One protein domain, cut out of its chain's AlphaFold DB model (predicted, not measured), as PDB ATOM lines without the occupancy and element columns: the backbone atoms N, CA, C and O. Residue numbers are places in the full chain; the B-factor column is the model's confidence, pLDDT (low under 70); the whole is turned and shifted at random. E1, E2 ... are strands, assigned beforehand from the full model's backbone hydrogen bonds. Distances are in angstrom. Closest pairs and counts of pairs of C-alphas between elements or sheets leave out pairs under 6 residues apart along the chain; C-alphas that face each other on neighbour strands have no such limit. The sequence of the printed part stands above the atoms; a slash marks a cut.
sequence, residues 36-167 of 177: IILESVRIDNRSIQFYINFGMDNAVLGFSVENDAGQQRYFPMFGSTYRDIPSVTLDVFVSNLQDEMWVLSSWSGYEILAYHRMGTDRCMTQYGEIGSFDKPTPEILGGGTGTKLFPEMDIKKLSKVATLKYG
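What this domain is: This is residues 36 to 167 of the 177 residues of an uncharacterized protein of Candidatus Contendobacter sp (UniProt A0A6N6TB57). Look for a sandwich of two twisted antiparallel sheets, their strands crossing at only 19 degrees, with a long link looping outside the larger sheet from its edge strand E9 to its other edge strand E10. The smaller sheet runs E1 E2 E3 E4, the larger E9 E8 E7 E6 E5 E10. The printed part has 132 residues, with ten strands, E1 to E10 in order, and no named helix; the class is all strand. It is compact, with a radius of gyration of the C-alphas of 13.8 A, and rounded, spanning 39 by 36 by 31 A.

How they stand to each other: Begin with E1, residues 36 to 43, E2, 46 to 54, E3, 58 to 66, and E4, 72 to 81: a meander, each strand the antiparallel neighbour of the one before. Look for N 38 and O 50 at 2.9 A between E1 and E2, N 51 and O 62 at 2.9 A between E2 and E3, and N 65 and O 73 at 2.9 A between E3 and E4. E3 bends by 53 degrees at residue 61 and E4 by 65 degrees at residue 78. A second meander follows in E5, 88 to 95, E6, 100 to 107, E7, 110 to 117, E8, 122 to 125, and E9, 128 to 131. Find N 91 and O 104 at 2.9 A, N 103 and O 114 at 2.8 A, N 115 and O 124 at 2.8 A and N 123 and O 130 at 2.9 A. E10, 158 to 166, is the antiparallel neighbour of E5, with N 90 and O 164 at 2.8 A. The sheets' facing parts are 9.8 A centre to centre, their best planes 18 degrees apart. The closest C-alphas of E1 and E10 are Leu 38 and Leu 164, 7.0 A; of E4 and E8, Met 77 and Thr 125, 6.5 A. E2 and E6 are apart.

Where its parts are: Find C-alpha 36 at (-5.832, -14.464, 52.281), where E1 begins; it runs 20.7 A. E2 spans 24.8 A, E3 24.3 A and E4 24.7 A. From C-alpha 88 at (1.155, -10.685, 41.655), E5 spans 23.0 A, then E6 23.5 A and E7 23.9 A. E8 and E9 are short. E10 spans 23.3 A, to C-alpha 166 at (0.378, -9.544, 46.641).

The domain as a whole: The two C-alphas farthest apart are Met 56 and Lys 156, 41.7 A. The printed part has no cut. The link E9 to E10, residues 132 to 157, is long; E4 to E5 is short. Mean pLDDT of the printed part is 87.2; residues 82 to 83 and 140 to 149 are under 70.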
ATOM      1  N   ILE A  36      -6.200 -15.872  52.204       89.06
ATOM      2  CA  ILE A  36      -5.832 -14.464  52.281       89.06
ATOM      3  C   ILE A  36      -6.863 -13.695  51.467       89.06
ATOM      4  O   ILE A  36      -7.062 -13.978  50.287       89.06
ATOM      5  N   ILE A  37      -7.498 -12.707  52.086       91.69
ATOM      6  CA  ILE A  37      -8.242 -11.686  51.353       91.69
ATOM      7  C   ILE A  37      -7.253 -10.592  50.975       91.69
ATOM      8  O   ILE A  37      -6.565 -10.066  51.847       91.69
ATOM      9  N   LEU A  38      -7.161 -10.295  49.681       91.06
ATOM     10  CA  LEU A  38      -6.295  -9.237  49.173       91.06
ATOM     11  C   LEU A  38      -6.959  -7.881  49.403       91.06
ATOM     12  O   LEU A  38      -6.426  -7.050  50.128       91.06
ATOM     13  N   GLU A  39      -8.144  -7.692  48.822       92.44
ATOM     14  CA  GLU A  39      -8.957  -6.488  48.978       92.44
ATOM     15  C   GLU A  39     -10.389  -6.752  48.490       92.44
ATOM     16  O   GLU A  39     -10.636  -7.713  47.749       92.44
ATOM     17  N   SER A  40     -11.320  -5.884  48.887       93.25
ATOM     18  CA  SER A  40     -12.674  -5.844  48.339       93.25
ATOM     19  C   SER A  40     -12.890  -4.553  47.552       93.25
ATOM     20  O   SER A  40     -12.659  -3.462  48.067       93.25
ATOM     21  N   VAL A  41     -13.382  -4.675  46.323       93.88
ATOM     22  CA  VAL A  41     -13.750  -3.560  45.442       93.88
ATOM     23  C   VAL A  41     -15.265  -3.555  45.278       93.88
ATOM     24  O   VAL A  41     -15.879  -4.603  45.079       93.88
ATOM     25  N   ARG A  42     -15.882  -2.373  45.347       93.00
ATOM     26  CA  ARG A  42     -17.305  -2.214  45.037       93.00
ATOM     27  C   ARG A  42     -17.467  -1.822  43.573       93.00
ATOM     28  O   ARG A  42     -16.857  -0.849  43.138       93.00
ATOM     29  N   ILE A  43     -18.269  -2.582  42.834       91.75
ATOM     30  CA  ILE A  43     -18.595  -2.322  41.427       91.75
ATOM     31  C   ILE A  43     -20.115  -2.361  41.319       91.75
ATOM     32  O   ILE A  43     -20.727  -3.378  41.643       91.75
ATOM     33  N   ASP A  44     -20.713  -1.235  40.932       88.12
ATOM     34  CA  ASP A  44     -22.154  -0.997  41.040       88.12
ATOM     35  C   ASP A  44     -22.685  -1.324  42.460       88.12
ATOM     36  O   ASP A  44     -22.175  -0.817  43.471       88.12
ATOM     37  N   ASN A  45     -23.683  -2.198  42.575       87.31
ATOM     38  CA  ASN A  45     -24.239  -2.646  43.844       87.31
ATOM     39  C   ASN A  45     -23.536  -3.883  44.428       87.31
ATOM     40  O   ASN A  45     -23.910  -4.324  45.515       87.31
ATOM     41  N   ARG A  46     -22.502  -4.417  43.767       91.06
ATOM     42  CA  ARG A  46     -21.865  -5.695  44.119       91.06
ATOM     43  C   ARG A  46     -20.552  -5.507  44.864       91.06
ATOM     44  O   ARG A  46     -19.766  -4.603  44.577       91.06
ATOM     45  N   SER A  47     -20.303  -6.412  45.805       94.25
ATOM     46  CA  SER A  47     -19.015  -6.541  46.488       94.25
ATOM     47  C   SER A  47     -18.179  -7.599  45.776       94.25
ATOM     48  O   SER A  47     -18.599  -8.754  45.667       94.25
ATOM     49  N   ILE A  48     -17.010  -7.203  45.276       96.50
ATOM     50  CA  ILE A  48     -16.035  -8.102  44.662       96.50
ATOM     51  C   ILE A  48     -14.873  -8.276  45.622       96.50
ATOM     52  O   ILE A  48     -14.168  -7.317  45.911       96.50
ATOM     53  N   GLN A  49     -14.644  -9.495  46.097       96.94
ATOM     54  CA  GLN A  49     -13.536  -9.798  47.000       96.94
ATOM     55  C   GLN A  49     -12.481 -10.629  46.281       96.94
ATOM     56  O   GLN A  49     -12.775 -11.720  45.793       96.94
ATOM     57  N   PHE A  50     -11.250 -10.127  46.239       96.44
ATOM     58  CA  PHE A  50     -10.104 -10.838  45.684       96.44
ATOM     59  C   PHE A  50      -9.431 -11.665  46.767       96.44
ATOM     60  O   PHE A  50      -9.201 -11.182  47.879       96.44
ATOM     61  N   TYR A  51      -9.104 -12.912  46.446       94.69
ATOM     62  CA  TYR A  51      -8.588 -13.855  47.424       94.69
ATOM     63  C   TYR A  51      -7.479 -14.737  46.863       94.69
ATOM     64  O   TYR A  51      -7.414 -15.025  45.667       94.69
ATOM     65  N   ILE A  52      -6.651 -15.222  47.781       92.88
ATOM     66  CA  ILE A  52      -5.813 -16.400  47.602       92.88
ATOM     67  C   ILE A  52      -6.312 -17.454  48.582       92.88
ATOM     68  O   ILE A  52      -6.424 -17.186  49.775       92.88
ATOM     69  N   ASN A  53      -6.649 -18.641  48.099       91.31
ATOM     70  CA  ASN A  53      -7.032 -19.768  48.940       91.31
ATOM     71  C   ASN A  53      -5.965 -20.856  48.844       91.31
ATOM     72  O   ASN A  53      -5.552 -21.212  47.743       91.31
ATOM     73  N   PHE A  54      -5.522 -21.362  49.989       86.50
ATOM     74  CA  PHE A  54      -4.509 -22.402  50.090       86.50
ATOM     75  C   PHE A  54      -5.181 -23.729  50.422       86.50
ATOM     76  O   PHE A  54      -5.726 -23.906  51.512       86.50
ATOM     77  N   GLY A  55      -5.132 -24.663  49.477       78.06
ATOM     78  CA  GLY A  55      -5.419 -26.064  49.741       78.06
ATOM     79  C   GLY A  55      -4.207 -26.786  50.325       78.06
ATOM     80  O   GLY A  55      -3.179 -26.192  50.645       78.06
ATOM     81  N   MET A  56      -4.333 -28.105  50.467       77.19
ATOM     82  CA  MET A  56      -3.272 -28.949  51.025       77.19
ATOM     83  C   MET A  56      -2.016 -28.976  50.141       77.19
ATOM     84  O   MET A  56      -0.901 -28.987  50.652       77.19
ATOM     85  N   ASP A  57      -2.200 -28.990  48.823       80.81
ATOM     86  CA  ASP A  57      -1.143 -29.087  47.815       80.81
ATOM     87  C   ASP A  57      -1.342 -28.101  46.655       80.81
ATOM     88  O   ASP A  57      -0.675 -28.203  45.625       80.81
ATOM     89  N   ASN A  58      -2.253 -27.141  46.803       84.31
ATOM     90  CA  ASN A  58      -2.565 -26.168  45.772       84.31
ATOM     91  C   ASN A  58      -2.817 -24.777  46.358       84.31
ATOM     92  O   ASN A  58      -3.080 -24.614  47.550       84.31
ATOM     93  N   ALA A  59      -2.737 -23.770  45.500       89.19
ATOM     94  CA  ALA A  59      -3.153 -22.417  45.816       89.19
ATOM     95  C   ALA A  59      -3.981 -21.859  44.661       89.19
ATOM     96  O   ALA A  59      -3.651 -22.071  43.492       89.19
ATOM     97  N   VAL A  60      -5.059 -21.149  44.977       90.88
ATOM     98  CA  VAL A  60      -5.983 -20.568  44.002       90.88
ATOM     99  C   VAL A  60      -6.050 -19.067  44.201       90.88
ATOM    100  O   VAL A  60      -6.427 -18.601  45.272       90.88
ATOM    101  N   LEU A  61      -5.735 -18.323  43.146       93.12
ATOM    102  CA  LEU A  61      -6.016 -16.902  43.025       93.12
ATOM    103  C   LEU A  61      -7.357 -16.732  42.307       93.12
ATOM    104  O   LEU A  61      -7.556 -17.237  41.196       93.12
ATOM    105  N   GLY A  62      -8.271 -15.994  42.921       94.56
ATOM    106  CA  GLY A  62      -9.586 -15.753  42.351       94.56
ATOM    107  C   GLY A  62     -10.237 -14.496  42.891       94.56
ATOM    108  O   GLY A  62      -9.656 -13.734  43.668       94.56
ATOM    109  N   PHE A  63     -11.474 -14.298  42.465       96.31
ATOM    110  CA  PHE A  63     -12.364 -13.316  43.057       96.31
ATOM    111  C   PHE A  63     -13.723 -13.944  43.312       96.31
ATOM    112  O   PHE A  63     -14.098 -14.954  42.711       96.31
ATOM    113  N   SER A  64     -14.471 -13.343  44.217       96.25
ATOM    114  CA  SER A  64     -15.860 -13.690  44.453       96.25
ATOM    115  C   SER A  64     -16.753 -12.484  44.256       96.25
ATOM    116  O   SER A  64     -16.351 -11.375  44.598       96.25
ATOM    117  N   VAL A  65     -17.968 -12.722  43.786       95.88
ATOM    118  CA  VAL A  65     -19.011 -11.707  43.644       95.88
ATOM    119  C   VAL A  65     -20.098 -12.009  44.665       95.88
ATOM    120  O   VAL A  65     -20.657 -13.108  44.657       95.88
ATOM    121  N   GLU A  66     -20.407 -11.047  45.526       94.38
ATOM    122  CA  GLU A  66     -21.595 -11.087  46.380       94.38
ATOM    123  C   GLU A  66     -22.769 -10.425  45.651       94.38
ATOM    124  O   GLU A  66     -22.639  -9.320  45.115       94.38
ATOM    125  N   ASN A  67     -23.902 -11.122  45.579       81.12
ATOM    126  CA  ASN A  67     -25.138 -10.573  45.024       81.12
ATOM    127  C   ASN A  67     -25.982  -9.861  46.099       81.12
ATOM    128  O   ASN A  67     -25.696  -9.949  47.289       81.12
ATOM    129  N   ASP A  68     -27.071  -9.207  45.687       80.19
ATOM    130  CA  ASP A  68     -27.970  -8.474  46.597       80.19
ATOM    131  C   ASP A  68     -28.646  -9.356  47.665       80.19
ATOM    132  O   ASP A  68     -29.157  -8.852  48.661       80.19
ATOM    133  N   ALA A  69     -28.652 -10.680  47.471       84.81
ATOM    134  CA  ALA A  69     -29.163 -11.650  48.436       84.81
ATOM    135  C   ALA A  69     -28.091 -12.116  49.445       84.81
ATOM    136  O   ALA A  69     -28.341 -13.051  50.206       84.81
ATOM    137  N   GLY A  70     -26.896 -11.514  49.432       86.19
ATOM    138  CA  GLY A  70     -25.767 -11.889  50.287       86.19
ATOM    139  C   GLY A  70     -25.113 -13.219  49.903       86.19
ATOM    140  O   GLY A  70     -24.357 -13.792  50.684       86.19
ATOM    141  N   GLN A  71     -25.417 -13.761  48.720       88.88
ATOM    142  CA  GLN A  71     -24.808 -15.001  48.249       88.88
ATOM    143  C   GLN A  71     -23.505 -14.699  47.518       88.88
ATOM    144  O   GLN A  71     -23.486 -13.967  46.525       88.88
ATOM    145  N   GLN A  72     -22.431 -15.328  47.986       93.44
ATOM    146  CA  GLN A  72     -21.094 -15.205  47.424       93.44
ATOM    147  C   GLN A  72     -20.826 -16.335  46.425       93.44
ATOM    148  O   GLN A  72     -21.005 -17.515  46.729       93.44
ATOM    149  N   ARG A  73     -20.396 -15.968  45.218       93.56
ATOM    150  CA  ARG A  73     -20.052 -16.894  44.130       93.56
ATOM    151  C   ARG A  73     -18.591 -16.727  43.751       93.56
ATOM    152  O   ARG A  73     -18.139 -15.599  43.587       93.56
ATOM    153  N   TYR A  74     -17.867 -17.834  43.621       93.94
ATOM    154  CA  TYR A  74     -16.413 -17.842  43.461       93.94
ATOM    155  C   TYR A  74     -15.992 -18.112  42.016       93.94
ATOM    156  O   TYR A  74     -16.544 -18.994  41.357       93.94
ATOM    157  N   PHE A  75     -14.980 -17.379  41.555       93.44
ATOM    158  CA  PHE A  75     -14.425 -17.444  40.206       93.44
ATOM    159  C   PHE A  75     -12.894 -17.610  40.286       93.44
ATOM    160  O   PHE A  75     -12.158 -16.622  40.393       93.44
ATOM    161  N   PRO A  76     -12.394 -18.859  40.264       91.06
ATOM    162  CA  PRO A  76     -10.965 -19.160  40.255       91.06
ATOM    163  C   PRO A  76     -10.336 -18.672  38.948       91.06
ATOM    164  O   PRO A  76     -10.678 -19.170  37.882       91.06
ATOM    165  N   MET A  77      -9.409 -17.719  39.003       90.19
ATOM    166  CA  MET A  77      -8.748 -17.209  37.793       90.19
ATOM    167  C   MET A  77      -7.521 -18.039  37.426       90.19
ATOM    168  O   MET A  77      -7.240 -18.278  36.254       90.19
ATOM    169  N   PHE A  78      -6.774 -18.460  38.445       86.44
ATOM    170  CA  PHE A  78      -5.531 -19.197  38.297       86.44
ATOM    171  C   PHE A  78      -5.317 -20.106  39.504       86.44
ATOM    172  O   PHE A  78      -5.521 -19.695  40.646       86.44
ATOM    173  N   GLY A  79      -4.879 -21.335  39.242       86.75
ATOM    174  CA  GLY A  79      -4.461 -22.276  40.270       86.75
ATOM    175  C   GLY A  79      -3.015 -22.697  40.066       86.75
ATOM    176  O   GLY A  79      -2.553 -22.848  38.937       86.75
ATOM    177  N   SER A  80      -2.316 -22.922  41.170       83.94
ATOM    178  CA  SER A  80      -0.984 -23.509  41.193       83.94
ATOM    179  C   SER A  80      -1.015 -24.816  41.970       83.94
ATOM    180  O   SER A  80      -1.602 -24.878  43.048       83.94
ATOM    181  N   THR A  81      -0.395 -25.861  41.425       79.62
ATOM    182  CA  THR A  81      -0.177 -27.132  42.124       79.62
ATOM    183  C   THR A  81       1.246 -27.180  42.666       79.62
ATOM    184  O   THR A  81       2.196 -26.747  42.011       79.62
ATOM    185  N   TYR A  82       1.394 -27.700  43.883       67.38
ATOM    186  CA  TYR A  82       2.662 -27.872  44.597       67.38
ATOM    187  C   TYR A  82       3.475 -26.580  44.798       67.38
ATOM    188  O   TYR A  82       4.665 -26.635  45.117       67.38
ATOM    189  N   ARG A  83       2.860 -25.412  44.582       67.75
ATOM    190  CA  ARG A  83       3.479 -24.086  44.656       67.75
ATOM    191  C   ARG A  83       2.488 -23.072  45.225       67.75
ATOM    192  O   ARG A  83       1.277 -23.223  45.081       67.75
ATOM    193  N   ASP A  84       3.035 -22.039  45.854       80.62
ATOM    194  CA  ASP A  84       2.303 -20.841  46.278       80.62
ATOM    195  C   ASP A  84       1.906 -19.991  45.050       80.62
ATOM    196  O   ASP A  84       2.415 -20.185  43.938       80.62
ATOM    197  N   ILE A  85       1.018 -19.020  45.246       85.88
ATOM    198  CA  ILE A  85       0.752 -17.966  44.272       85.88
ATOM    199  C   ILE A  85       1.989 -17.052  44.191       85.88
ATOM    200  O   ILE A  85       2.519 -16.627  45.221       85.88
ATOM    201  N   PRO A  86       2.491 -16.725  42.984       87.00
ATOM    202  CA  PRO A  86       3.597 -15.785  42.847       87.00
ATOM    203  C   PRO A  86       3.200 -14.396  43.360       87.00
ATOM    204  O   PRO A  86       2.024 -14.046  43.429       87.00
ATOM    205  N   SER A  87       4.193 -13.558  43.661       90.81
ATOM    206  CA  SER A  87       3.925 -12.133  43.878       90.81
ATOM    207  C   SER A  87       3.267 -11.549  42.624       90.81
ATOM    208  O   SER A  87       3.864 -11.595  41.549       90.81
ATOM    209  N   VAL A  88       2.042 -11.048  42.762       92.12
ATOM    210  CA  VAL A  88       1.155 -10.685  41.655       92.12
ATOM    211  C   VAL A  88       0.601  -9.280  41.850       92.12
ATOM    212  O   VAL A  88       0.287  -8.868  42.968       92.12
ATOM    213  N   THR A  89       0.475  -8.538  40.751       95.81
ATOM    214  CA  THR A  89      -0.316  -7.304  40.692       95.81
ATOM    215  C   THR A  89      -1.628  -7.587  39.969       95.81
ATOM    216  O   THR A  89      -1.609  -8.197  38.902       95.81
ATOM    217  N   LEU A  90      -2.752  -7.158  40.543       96.56
ATOM    218  CA  LEU A  90      -4.085  -7.251  39.951       96.56
ATOM    219  C   LEU A  90      -4.559  -5.852  39.589       96.56
ATOM    220  O   LEU A  90      -4.803  -5.036  40.475       96.56
ATOM    221  N   ASP A  91      -4.721  -5.585  38.302       96.69
ATOM    222  CA  ASP A  91      -5.375  -4.375  37.827       96.69
ATOM    223  C   ASP A  91      -6.828  -4.683  37.473       96.69
ATOM    224  O   ASP A  91      -7.106  -5.570  36.664       96.69
ATOM    225  N   VAL A  92      -7.752  -3.949  38.094       97.06
ATOM    226  CA  VAL A  92      -9.195  -4.140  37.921       97.06
ATOM    227  C   VAL A  92      -9.746  -3.014  37.061       97.06
ATOM    228  O   VAL A  92      -9.613  -1.835  37.403       97.06
ATOM    229  N   PHE A  93     -10.387  -3.385  35.962       96.69
ATOM    230  CA  PHE A  93     -11.025  -2.480  35.017       96.69
ATOM    231  C   PHE A  93     -12.516  -2.777  34.934       96.69
ATOM    232  O   PHE A  93     -12.917  -3.935  35.014       96.69
ATOM    233  N   VAL A  94     -13.327  -1.744  34.733       96.25
ATOM    234  CA  VAL A  94     -14.782  -1.871  34.589       96.25
ATOM    235  C   VAL A  94     -15.293  -1.111  33.376       96.25
ATOM    236  O   VAL A  94     -14.709  -0.093  32.990       96.25
ATOM    237  N   SER A  95     -16.390  -1.587  32.785       95.31
ATOM    238  CA  SER A  95     -17.126  -0.838  31.764       95.31
ATOM    239  C   SER A  95     -17.725   0.444  32.353       95.31
ATOM    240  O   SER A  95     -17.940   0.560  33.560       95.31
ATOM    241  N   ASN A  96     -18.062   1.412  31.496       92.44
ATOM    242  CA  ASN A  96     -18.754   2.639  31.917       92.44
ATOM    243  C   ASN A  96     -20.093   2.367  32.620       92.44
ATOM    244  O   ASN A  96     -20.509   3.143  33.477       92.44
ATOM    245  N   LEU A  97     -20.764   1.275  32.245       92.62
ATOM    246  CA  LEU A  97     -22.016   0.839  32.861       92.62
ATOM    247  C   LEU A  97     -21.788   0.011  34.134       92.62
ATOM    248  O   LEU A  97     -22.758  -0.336  34.794       92.62
ATOM    249  N   GLN A  98     -20.530  -0.298  34.475       93.00
ATOM    250  CA  GLN A  98     -20.134  -1.144  35.605       93.00
ATOM    251  C   GLN A  98     -20.769  -2.548  35.585       93.00
ATOM    252  O   GLN A  98     -20.817  -3.235  36.601       93.00
ATOM    253  N   ASP A  99     -21.217  -3.000  34.413       93.62
ATOM    254  CA  ASP A  99     -21.809  -4.318  34.191       93.62
ATOM    255  C   ASP A  99     -20.785  -5.358  33.715       93.62
ATOM    256  O   ASP A  99     -21.088  -6.549  33.647       93.62
ATOM    257  N   GLU A 100     -19.560  -4.929  33.418       94.81
ATOM    258  CA  GLU A 100     -18.463  -5.772  32.954       94.81
ATOM    259  C   GLU A 100     -17.178  -5.419  33.704       94.81
ATOM    260  O   GLU A 100     -16.890  -4.247  33.956       94.81
ATOM    261  N   MET A 101     -16.406  -6.444  34.056       95.81
ATOM    262  CA  MET A 101     -15.148  -6.337  34.785       95.81
ATOM    263  C   MET A 101     -14.060  -7.154  34.093       95.81
ATOM    264  O   MET A 101     -14.270  -8.318  33.751       95.81
ATOM    265  N   TRP A 102     -12.875  -6.564  33.974       95.88
ATOM    266  CA  TRP A 102     -11.644  -7.231  33.572       95.88
ATOM    267  C   TRP A 102     -10.644  -7.185  34.720       95.88
ATOM    268  O   TRP A 102     -10.485  -6.158  35.379       95.88
ATOM    269  N   VAL A 103      -9.949  -8.294  34.943       95.75
ATOM    270  CA  VAL A 103      -8.886  -8.405  35.943       95.75
ATOM    271  C   VAL A 103      -7.623  -8.859  35.234       95.75
ATOM    272  O   VAL A 103      -7.529 -10.006  34.797       95.75
ATOM    273  N   LEU A 104      -6.653  -7.955  35.119       94.62
ATOM    274  CA  LEU A 104      -5.327  -8.268  34.603       94.62
ATOM    275  C   LEU A 104      -4.417  -8.635  35.774       94.62
ATOM    276  O   LEU A 104      -4.047  -7.785  36.581       94.62
ATOM    277  N   SER A 105      -4.057  -9.909  35.857       93.81
ATOM    278  CA  SER A 105      -3.092 -10.432  36.822       93.81
ATOM    279  C   SER A 105      -1.714 -10.491  36.173       93.81
ATOM    280  O   SER A 105      -1.572 -11.124  35.132       93.81
ATOM    281  N   SER A 106      -0.698  -9.869  36.768       93.50
ATOM    282  CA  SER A 106       0.659  -9.797  36.205       93.50
ATOM    283  C   SER A 106       1.737 -10.185  37.220       93.50
ATOM    284  O   SER A 106       1.698  -9.783  38.387       93.50
ATOM    285  N   TRP A 107       2.711 -10.982  36.776       92.19
ATOM    286  CA  TRP A 107       3.928 -11.333  37.517       92.19
ATOM    287  C   TRP A 107       5.095 -11.558  36.551       92.19
ATOM    288  O   TRP A 107       4.947 -11.448  35.337       92.19
ATOM    289  N   SER A 108       6.290 -11.836  37.078       87.06
ATOM    290  CA  SER A 108       7.522 -11.926  36.282       87.06
ATOM    291  C   SER A 108       7.388 -12.876  35.082       87.06
ATOM    292  O   SER A 108       7.466 -14.092  35.247       87.06
ATOM    293  N   GLY A 109       7.250 -12.304  33.881       86.44
ATOM    294  CA  GLY A 109       7.176 -13.021  32.605       86.44
ATOM    295  C   GLY A 109       5.793 -13.556  32.214       86.44
ATOM    296  O   GLY A 109       5.709 -14.266  31.216       86.44
ATOM    297  N   TYR A 110       4.731 -13.245  32.966       88.19
ATOM    298  CA  TYR A 110       3.392 -13.785  32.721       88.19
ATOM    299  C   TYR A 110       2.285 -12.778  33.028       88.19
ATOM    300  O   TYR A 110       2.353 -12.021  33.998       88.19
ATOM    301  N   GLU A 111       1.219 -12.859  32.237       91.00
ATOM    302  CA  GLU A 111      -0.022 -12.122  32.436       91.00
ATOM    303  C   GLU A 111      -1.208 -13.067  32.239       91.00
ATOM    304  O   GLU A 111      -1.176 -13.953  31.383       91.00
ATOM    305  N   ILE A 112      -2.251 -12.888  33.045       89.25
ATOM    306  CA  ILE A 112      -3.521 -13.599  32.917       89.25
ATOM    307  C   ILE A 112      -4.640 -12.577  32.962       89.25
ATOM    308  O   ILE A 112      -4.750 -11.811  33.918       89.25
ATOM    309  N   LEU A 113      -5.494 -12.605  31.944       92.06
ATOM    310  CA  LEU A 113      -6.698 -11.793  31.893       92.06
ATOM    311  C   LEU A 113      -7.917 -12.644  32.256       92.06
ATOM    312  O   LEU A 113      -8.108 -13.742  31.720       92.06
ATOM    313  N   ALA A 114      -8.741 -12.119  33.157       93.88
ATOM    314  CA  ALA A 114     -10.065 -12.643  33.459       93.88
ATOM    315  C   ALA A 114     -11.135 -11.595  33.140       93.88
ATOM    316  O   ALA A 114     -10.907 -10.402  33.319       93.88
ATOM    317  N   TYR A 115     -12.292 -12.046  32.668       94.50
ATOM    318  CA  TYR A 115     -13.453 -11.229  32.339       94.50
ATOM    319  C   TYR A 115     -14.689 -11.769  33.050       94.50
ATOM    320  O   TYR A 115     -14.950 -12.973  33.034       94.50
ATOM    321  N   HIS A 116     -15.491 -10.878  33.619       94.75
ATOM    322  CA  HIS A 116     -16.761 -11.212  34.240       94.75
ATOM    323  C   HIS A 116     -17.827 -10.186  33.879       94.75
ATOM    324  O   HIS A 116     -17.615  -8.983  34.020       94.75
ATOM    325  N   ARG A 117     -19.000 -10.676  33.474       93.44
ATOM    326  CA  ARG A 117     -20.201  -9.856  33.320       93.44
ATOM    327  C   ARG A 117     -21.040  -9.956  34.586       93.44
ATOM    328  O   ARG A 117     -21.456 -11.057  34.961       93.44
ATOM    329  N   MET A 118     -21.310  -8.823  35.219       91.88
ATOM    330  CA  MET A 118     -22.104  -8.746  36.439       91.88
ATOM    331  C   MET A 118     -23.486  -9.366  36.227       91.88
ATOM    332  O   MET A 118     -24.128  -9.192  35.192       91.88
ATOM    333  N   GLY A 119     -23.944 -10.124  37.224       88.69
ATOM    334  CA  GLY A 119     -25.222 -10.835  37.163       88.69
ATOM    335  C   GLY A 119     -25.181 -12.172  36.422       88.69
ATOM    336  O   GLY A 119     -26.209 -12.840  36.355       88.69
ATOM    337  N   THR A 120     -24.020 -12.594  35.918       90.19
ATOM    338  CA  THR A 120     -23.840 -13.931  35.338       90.19
ATOM    339  C   THR A 120     -23.155 -14.884  36.315       90.19
ATOM    340  O   THR A 120     -22.469 -14.468  37.247       90.19
ATOM    341  N   ASP A 121     -23.317 -16.184  36.089       90.31
ATOM    342  CA  ASP A 121     -22.593 -17.249  36.786       90.31
ATOM    343  C   ASP A 121     -21.324 -17.665  36.023       90.31
ATOM    344  O   ASP A 121     -20.803 -18.759  36.243       90.31
ATOM    345  N   ARG A 122     -20.827 -16.818  35.111       89.75
ATOM    346  CA  ARG A 122     -19.706 -17.125  34.217       89.75
ATOM    347  C   ARG A 122     -18.565 -16.133  34.372       89.75
ATOM    348  O   ARG A 122     -18.759 -14.931  34.541       89.75
ATOM    349  N   CYS A 123     -17.353 -16.652  34.269       90.81
ATOM    350  CA  CYS A 123     -16.133 -15.876  34.102       90.81
ATOM    351  C   CYS A 123     -15.373 -16.458  32.913       90.81
ATOM    352  O   CYS A 123     -15.413 -17.662  32.672       90.81
ATOM    353  N   MET A 124     -14.708 -15.617  32.136       91.00
ATOM    354  CA  MET A 124     -13.842 -16.048  31.050       91.00
ATOM    355  C   MET A 124     -12.400 -15.791  31.443       91.00
ATOM    356  O   MET A 124     -12.055 -14.695  31.863       91.00
ATOM    357  N   THR A 125     -11.554 -16.800  31.296       86.12
ATOM    358  CA  THR A 125     -10.104 -16.683  31.468       86.12
ATOM    359  C   THR A 125      -9.427 -17.039  30.149       86.12
ATOM    360  O   THR A 125     -10.069 -17.564  29.236       86.12
ATOM    361  N   GLN A 126      -8.114 -16.840  30.052       78.31
ATOM    362  CA  GLN A 126      -7.344 -17.349  28.911       78.31
ATOM    363  C   GLN A 126      -7.424 -18.879  28.732       78.31
ATOM    364  O   GLN A 126      -7.117 -19.390  27.660       78.31
ATOM    365  N   TYR A 127      -7.838 -19.615  29.770       77.38
ATOM    366  CA  TYR A 127      -8.001 -21.070  29.738       77.38
ATOM    367  C   TYR A 127      -9.411 -21.513  29.320       77.38
ATOM    368  O   TYR A 127      -9.670 -22.710  29.226       77.38
ATOM    369  N   GLY A 128     -10.322 -20.566  29.078       81.88
ATOM    370  CA  GLY A 128     -11.710 -20.823  28.703       81.88
ATOM    371  C   GLY A 128     -12.719 -20.222  29.679       81.88
ATOM    372  O   GLY A 128     -12.375 -19.553  30.660       81.88
ATOM    373  N   GLU A 129     -13.997 -20.454  29.384       86.69
ATOM    374  CA  GLU A 129     -15.107 -20.041  30.242       86.69
ATOM    375  C   GLU A 129     -15.251 -20.995  31.429       86.69
ATOM    376  O   GLU A 129     -15.280 -22.213  31.267       86.69
ATOM    377  N   ILE A 130     -15.382 -20.434  32.622       85.69
ATOM    378  CA  ILE A 130     -15.599 -21.146  33.875       85.69
ATOM    379  C   ILE A 130     -16.954 -20.746  34.461       85.69
ATOM    380  O   ILE A 130     -17.380 -19.591  34.372       85.69
ATOM    381  N   GLY A 131     -17.644 -21.722  35.045       88.19
ATOM    382  CA  GLY A 131     -18.811 -21.471  35.884       88.19
ATOM    383  C   GLY A 131     -18.397 -20.985  37.272       88.19
ATOM    384  O   GLY A 131     -17.267 -21.205  37.706       88.19
ATOM    385  N   SER A 132     -19.319 -20.333  37.968       90.50
ATOM    386  CA  SER A 132     -19.138 -19.984  39.371       90.50
ATOM    387  C   SER A 132     -19.181 -21.223  40.268       90.50
ATOM    388  O   SER A 132     -19.891 -22.186  39.975       90.50
ATOM    389  N   PHE A 133     -18.468 -21.171  41.388       90.31
ATOM    390  CA  PHE A 133     -18.441 -22.229  42.398       90.31
ATOM    391  C   PHE A 133     -19.008 -21.736  43.733       90.31
ATOM    392  O   PHE A 133     -19.004 -20.537  44.014       90.31
ATOM    393  N   ASP A 134     -19.452 -22.675  44.574       89.12
ATOM    394  CA  ASP A 134     -19.887 -22.401  45.955       89.12
ATOM    395  C   ASP A 134     -18.708 -22.264  46.935       89.12
ATOM    396  O   ASP A 134     -18.868 -21.747  48.038       89.12
ATOM    397  N   LYS A 135     -17.515 -22.732  46.544       88.94
ATOM    398  CA  LYS A 135     -16.286 -22.707  47.349       88.94
ATOM    399  C   LYS A 135     -15.116 -22.100  46.564       88.94
ATOM    400  O   LYS A 135     -15.065 -22.272  45.347       88.94
ATOM    401  N   PRO A 136     -14.151 -21.445  47.240       86.19
ATOM    402  CA  PRO A 136     -13.042 -20.747  46.584       86.19
ATOM    403  C   PRO A 136     -12.066 -21.666  45.836       86.19
ATOM    404  O   PRO A 136     -11.474 -21.232  44.848       86.19
ATOM    405  N   THR A 137     -11.921 -22.916  46.289       85.44
ATOM    406  CA  THR A 137     -11.043 -23.932  45.687       85.44
ATOM    407  C   THR A 137     -11.893 -25.113  45.215       85.44
ATOM    408  O   THR A 137     -12.330 -25.925  46.042       85.44
ATOM    409  N   PRO A 138     -12.204 -25.206  43.912       75.94
ATOM    410  CA  PRO A 138     -12.963 -26.327  43.377       75.94
ATOM    411  C   PRO A 138     -12.111 -27.600  43.327       75.94
ATOM    412  O   PRO A 138     -10.886 -27.545  43.263       75.94
ATOM    413  N   GLU A 139     -12.768 -28.762  43.323       73.75
ATOM    414  CA  GLU A 139     -12.097 -30.069  43.203       73.75
ATOM    415  C   GLU A 139     -11.460 -30.277  41.826       73.75
ATOM    416  O   GLU A 139     -10.470 -30.992  41.697       73.75
ATOM    417  N   ILE A 140     -12.019 -29.631  40.802       68.06
ATOM    418  CA  ILE A 140     -11.515 -29.661  39.434       68.06
ATOM    419  C   ILE A 140     -11.434 -28.218  38.939       68.06
ATOM    420  O   ILE A 140     -12.450 -27.542  38.785       68.06
ATOM    421  N   LEU A 141     -10.214 -27.759  38.667       65.56
ATOM    422  CA  LEU A 141      -9.955 -26.529  37.921       65.56
ATOM    423  C   LEU A 141      -9.976 -26.875  36.429       65.56
ATOM    424  O   LEU A 141      -8.948 -27.172  35.829       65.56
ATOM    425  N   GLY A 142     -11.173 -26.928  35.848       55.88
ATOM    426  CA  GLY A 142     -11.371 -27.187  34.424       55.88
ATOM    427  C   GLY A 142     -11.844 -25.928  33.710       55.88
ATOM    428  O   GLY A 142     -12.882 -25.376  34.067       55.88
ATOM    429  N   GLY A 143     -11.101 -25.483  32.695       55.81
ATOM    430  CA  GLY A 143     -11.597 -24.505  31.729       55.81
ATOM    431  C   GLY A 143     -12.641 -25.161  30.830       55.81
ATOM    432  O   GLY A 143     -12.452 -26.291  30.375       55.81
ATOM    433  N   GLY A 144     -13.769 -24.492  30.598       55.34
ATOM    434  CA  GLY A 144     -14.796 -24.979  29.687       55.34
ATOM    435  C   GLY A 144     -14.226 -25.216  28.291       55.34
ATOM    436  O   GLY A 144     -13.472 -24.402  27.756       55.34
ATOM    437  N   THR A 145     -14.598 -26.339  27.684       49.69
ATOM    438  CA  THR A 145     -14.258 -26.662  26.298       49.69
ATOM    439  C   THR A 145     -15.003 -25.712  25.366       49.69
ATOM    440  O   THR A 145     -16.202 -25.868  25.134       49.69
ATOM    441  N   GLY A 146     -14.306 -24.719  24.830       52.72
ATOM    442  CA  GLY A 146     -14.856 -23.858  23.796       52.72
ATOM    443  C   GLY A 146     -13.941 -22.685  23.500       52.72
ATOM    444  O   GLY A 146     -13.581 -21.928  24.395       52.72
ATOM    445  N   THR A 147     -13.606 -22.503  22.227       51.12
ATOM    446  CA  THR A 147     -13.019 -21.271  21.691       51.12
ATOM    447  C   THR A 147     -14.061 -20.152  21.738       51.12
ATOM    448  O   THR A 147     -14.577 -19.727  20.707       51.12
ATOM    449  N   LYS A 148     -14.447 -19.703  22.936       62.16
ATOM    450  CA  LYS A 148     -15.141 -18.424  23.080       62.16
ATOM    451  C   LYS A 148     -14.098 -17.322  22.933       62.16
ATOM    452  O   LYS A 148     -13.047 -17.369  23.567       62.16
ATOM    453  N   LEU A 149     -14.376 -16.370  22.048       68.31
ATOM    454  CA  LEU A 149     -13.535 -15.194  21.871       68.31
ATOM    455  C   LEU A 149     -13.579 -14.378  23.164       68.31
ATOM    456  O   LEU A 149     -14.660 -14.011  23.627       68.31
ATOM    457  N   PHE A 150     -12.405 -14.132  23.738       77.81
ATOM    458  CA  PHE A 150     -12.260 -13.256  24.892       77.81
ATOM    459  C   PHE A 150     -12.767 -11.853  24.513       77.81
ATOM    460  O   PHE A 150     -12.359 -11.357  23.458       77.81
ATOM    461  N   PRO A 151     -13.653 -11.215  25.304       83.19
ATOM    462  CA  PRO A 151     -14.149  -9.881  24.981       83.19
ATOM    463  C   PRO A 151     -13.003  -8.886  24.810       83.19
ATOM    464  O   PRO A 151     -12.077  -8.854  25.625       83.19
ATOM    465  N   GLU A 152     -13.065  -8.073  23.755       81.75
ATOM    466  CA  GLU A 152     -12.034  -7.074  23.482       81.75
ATOM    467  C   GLU A 152     -11.937  -6.080  24.644       81.75
ATOM    468  O   GLU A 152     -12.921  -5.457  25.046       81.75
ATOM    469  N   MET A 153     -10.729  -5.927  25.179       82.62
ATOM    470  CA  MET A 153     -10.442  -4.958  26.226       82.62
ATOM    471  C   MET A 153     -10.094  -3.609  25.585       82.62
ATOM    472  O   MET A 153      -8.925  -3.284  25.373       82.62
ATOM    473  N   ASP A 154     -11.112  -2.810  25.266       86.06
ATOM    474  CA  ASP A 154     -10.921  -1.438  24.779       86.06
ATOM    475  C   ASP A 154     -10.629  -0.499  25.958       86.06
ATOM    476  O   ASP A 154     -11.531   0.114  26.527       86.06
ATOM    477  N   ILE A 155      -9.349  -0.371  26.324       79.69
ATOM    478  CA  ILE A 155      -8.880   0.417  27.482       79.69
ATOM    479  C   ILE A 155      -9.407   1.865  27.464       79.69
ATOM    480  O   ILE A 155      -9.564   2.470  28.519       79.69
ATOM    481  N   LYS A 156      -9.739   2.435  26.295       84.62
ATOM    482  CA  LYS A 156     -10.293   3.799  26.206       84.62
ATOM    483  C   LYS A 156     -11.733   3.899  26.715       84.62
ATOM    484  O   LYS A 156     -12.186   4.996  27.026       84.62
ATOM    485  N   LYS A 157     -12.454   2.779  26.759       88.25
ATOM    486  CA  LYS A 157     -13.839   2.667  27.240       88.25
ATOM    487  C   LYS A 157     -13.939   2.057  28.637       88.25
ATOM    488  O   LYS A 157     -15.049   1.909  29.146       88.25
ATOM    489  N   LEU A 158     -12.805   1.685  29.227       93.38
ATOM    490  CA  LEU A 158     -12.739   1.071  30.543       93.38
ATOM    491  C   LEU A 158     -12.154   2.043  31.559       93.38
ATOM    492  O   LEU A 158     -11.217   2.787  31.280       93.38
ATOM    493  N   SER A 159     -12.686   1.986  32.773       95.38
ATOM    494  CA  SER A 159     -12.131   2.697  33.920       95.38
ATOM    495  C   SER A 159     -11.333   1.725  34.773       95.38
ATOM    496  O   SER A 159     -11.862   0.704  35.207       95.38
ATOM    497  N   LYS A 160     -10.061   2.032  35.038       96.00
ATOM    498  CA  LYS A 160      -9.270   1.303  36.033       96.00
ATOM    499  C   LYS A 160      -9.708   1.741  37.429       96.00
ATOM    500  O   LYS A 160      -9.569   2.914  37.765       96.00
ATOM    501  N   VAL A 161     -10.225   0.814  38.229       95.94
ATOM    502  CA  VAL A 161     -10.815   1.110  39.549       95.94
ATOM    503  C   VAL A 161      -9.951   0.657  40.718       95.94
ATOM    504  O   VAL A 161     -10.093   1.198  41.810       95.94
ATOM    505  N   ALA A 162      -9.038  -0.296  40.509       96.62
ATOM    506  CA  ALA A 162      -8.132  -0.759  41.555       96.62
ATOM    507  C   ALA A 162      -6.812  -1.308  40.994       96.62
ATOM    508  O   ALA A 162      -6.758  -1.817  39.871       96.62
ATOM    509  N   THR A 163      -5.768  -1.234  41.823       96.81
ATOM    510  CA  THR A 163      -4.515  -1.981  41.672       96.81
ATOM    511  C   THR A 163      -4.201  -2.657  42.995       96.81
ATOM    512  O   THR A 163      -3.862  -1.983  43.966       96.81
ATOM    513  N   LEU A 164      -4.277  -3.982  43.019       95.00
ATOM    514  CA  LEU A 164      -4.015  -4.802  44.196       95.00
ATOM    515  C   LEU A 164      -2.642  -5.449  44.051       95.00
ATOM    516  O   LEU A 164      -2.264  -5.861  42.956       95.00
ATOM    517  N   LYS A 165      -1.881  -5.560  45.139       93.56
ATOM    518  CA  LYS A 165      -0.559  -6.198  45.116       93.56
ATOM    519  C   LYS A 165      -0.473  -7.279  46.177       93.56
ATOM    520  O   LYS A 165      -0.736  -7.027  47.348       93.56
ATOM    521  N   TYR A 166      -0.028  -8.456  45.764       90.44
ATOM    522  CA  TYR A 166       0.378  -9.544  46.641       90.44
ATOM    523  C   TYR A 166       1.876  -9.796  46.458       90.44
ATOM    524  O   TYR A 166       2.370  -9.840  45.334       90.44
ATOM    525  N   GLY A 167       2.618  -9.936  47.557       84.62
ATOM    526  CA  GLY A 167       4.075 -10.050  47.537       84.62
ATOM    527  C   GLY A 167       4.602 -11.013  48.594       84.62
ATOM    528  O   GLY A 167       4.115 -11.023  49.720       84.62
TER     529      GLY A 167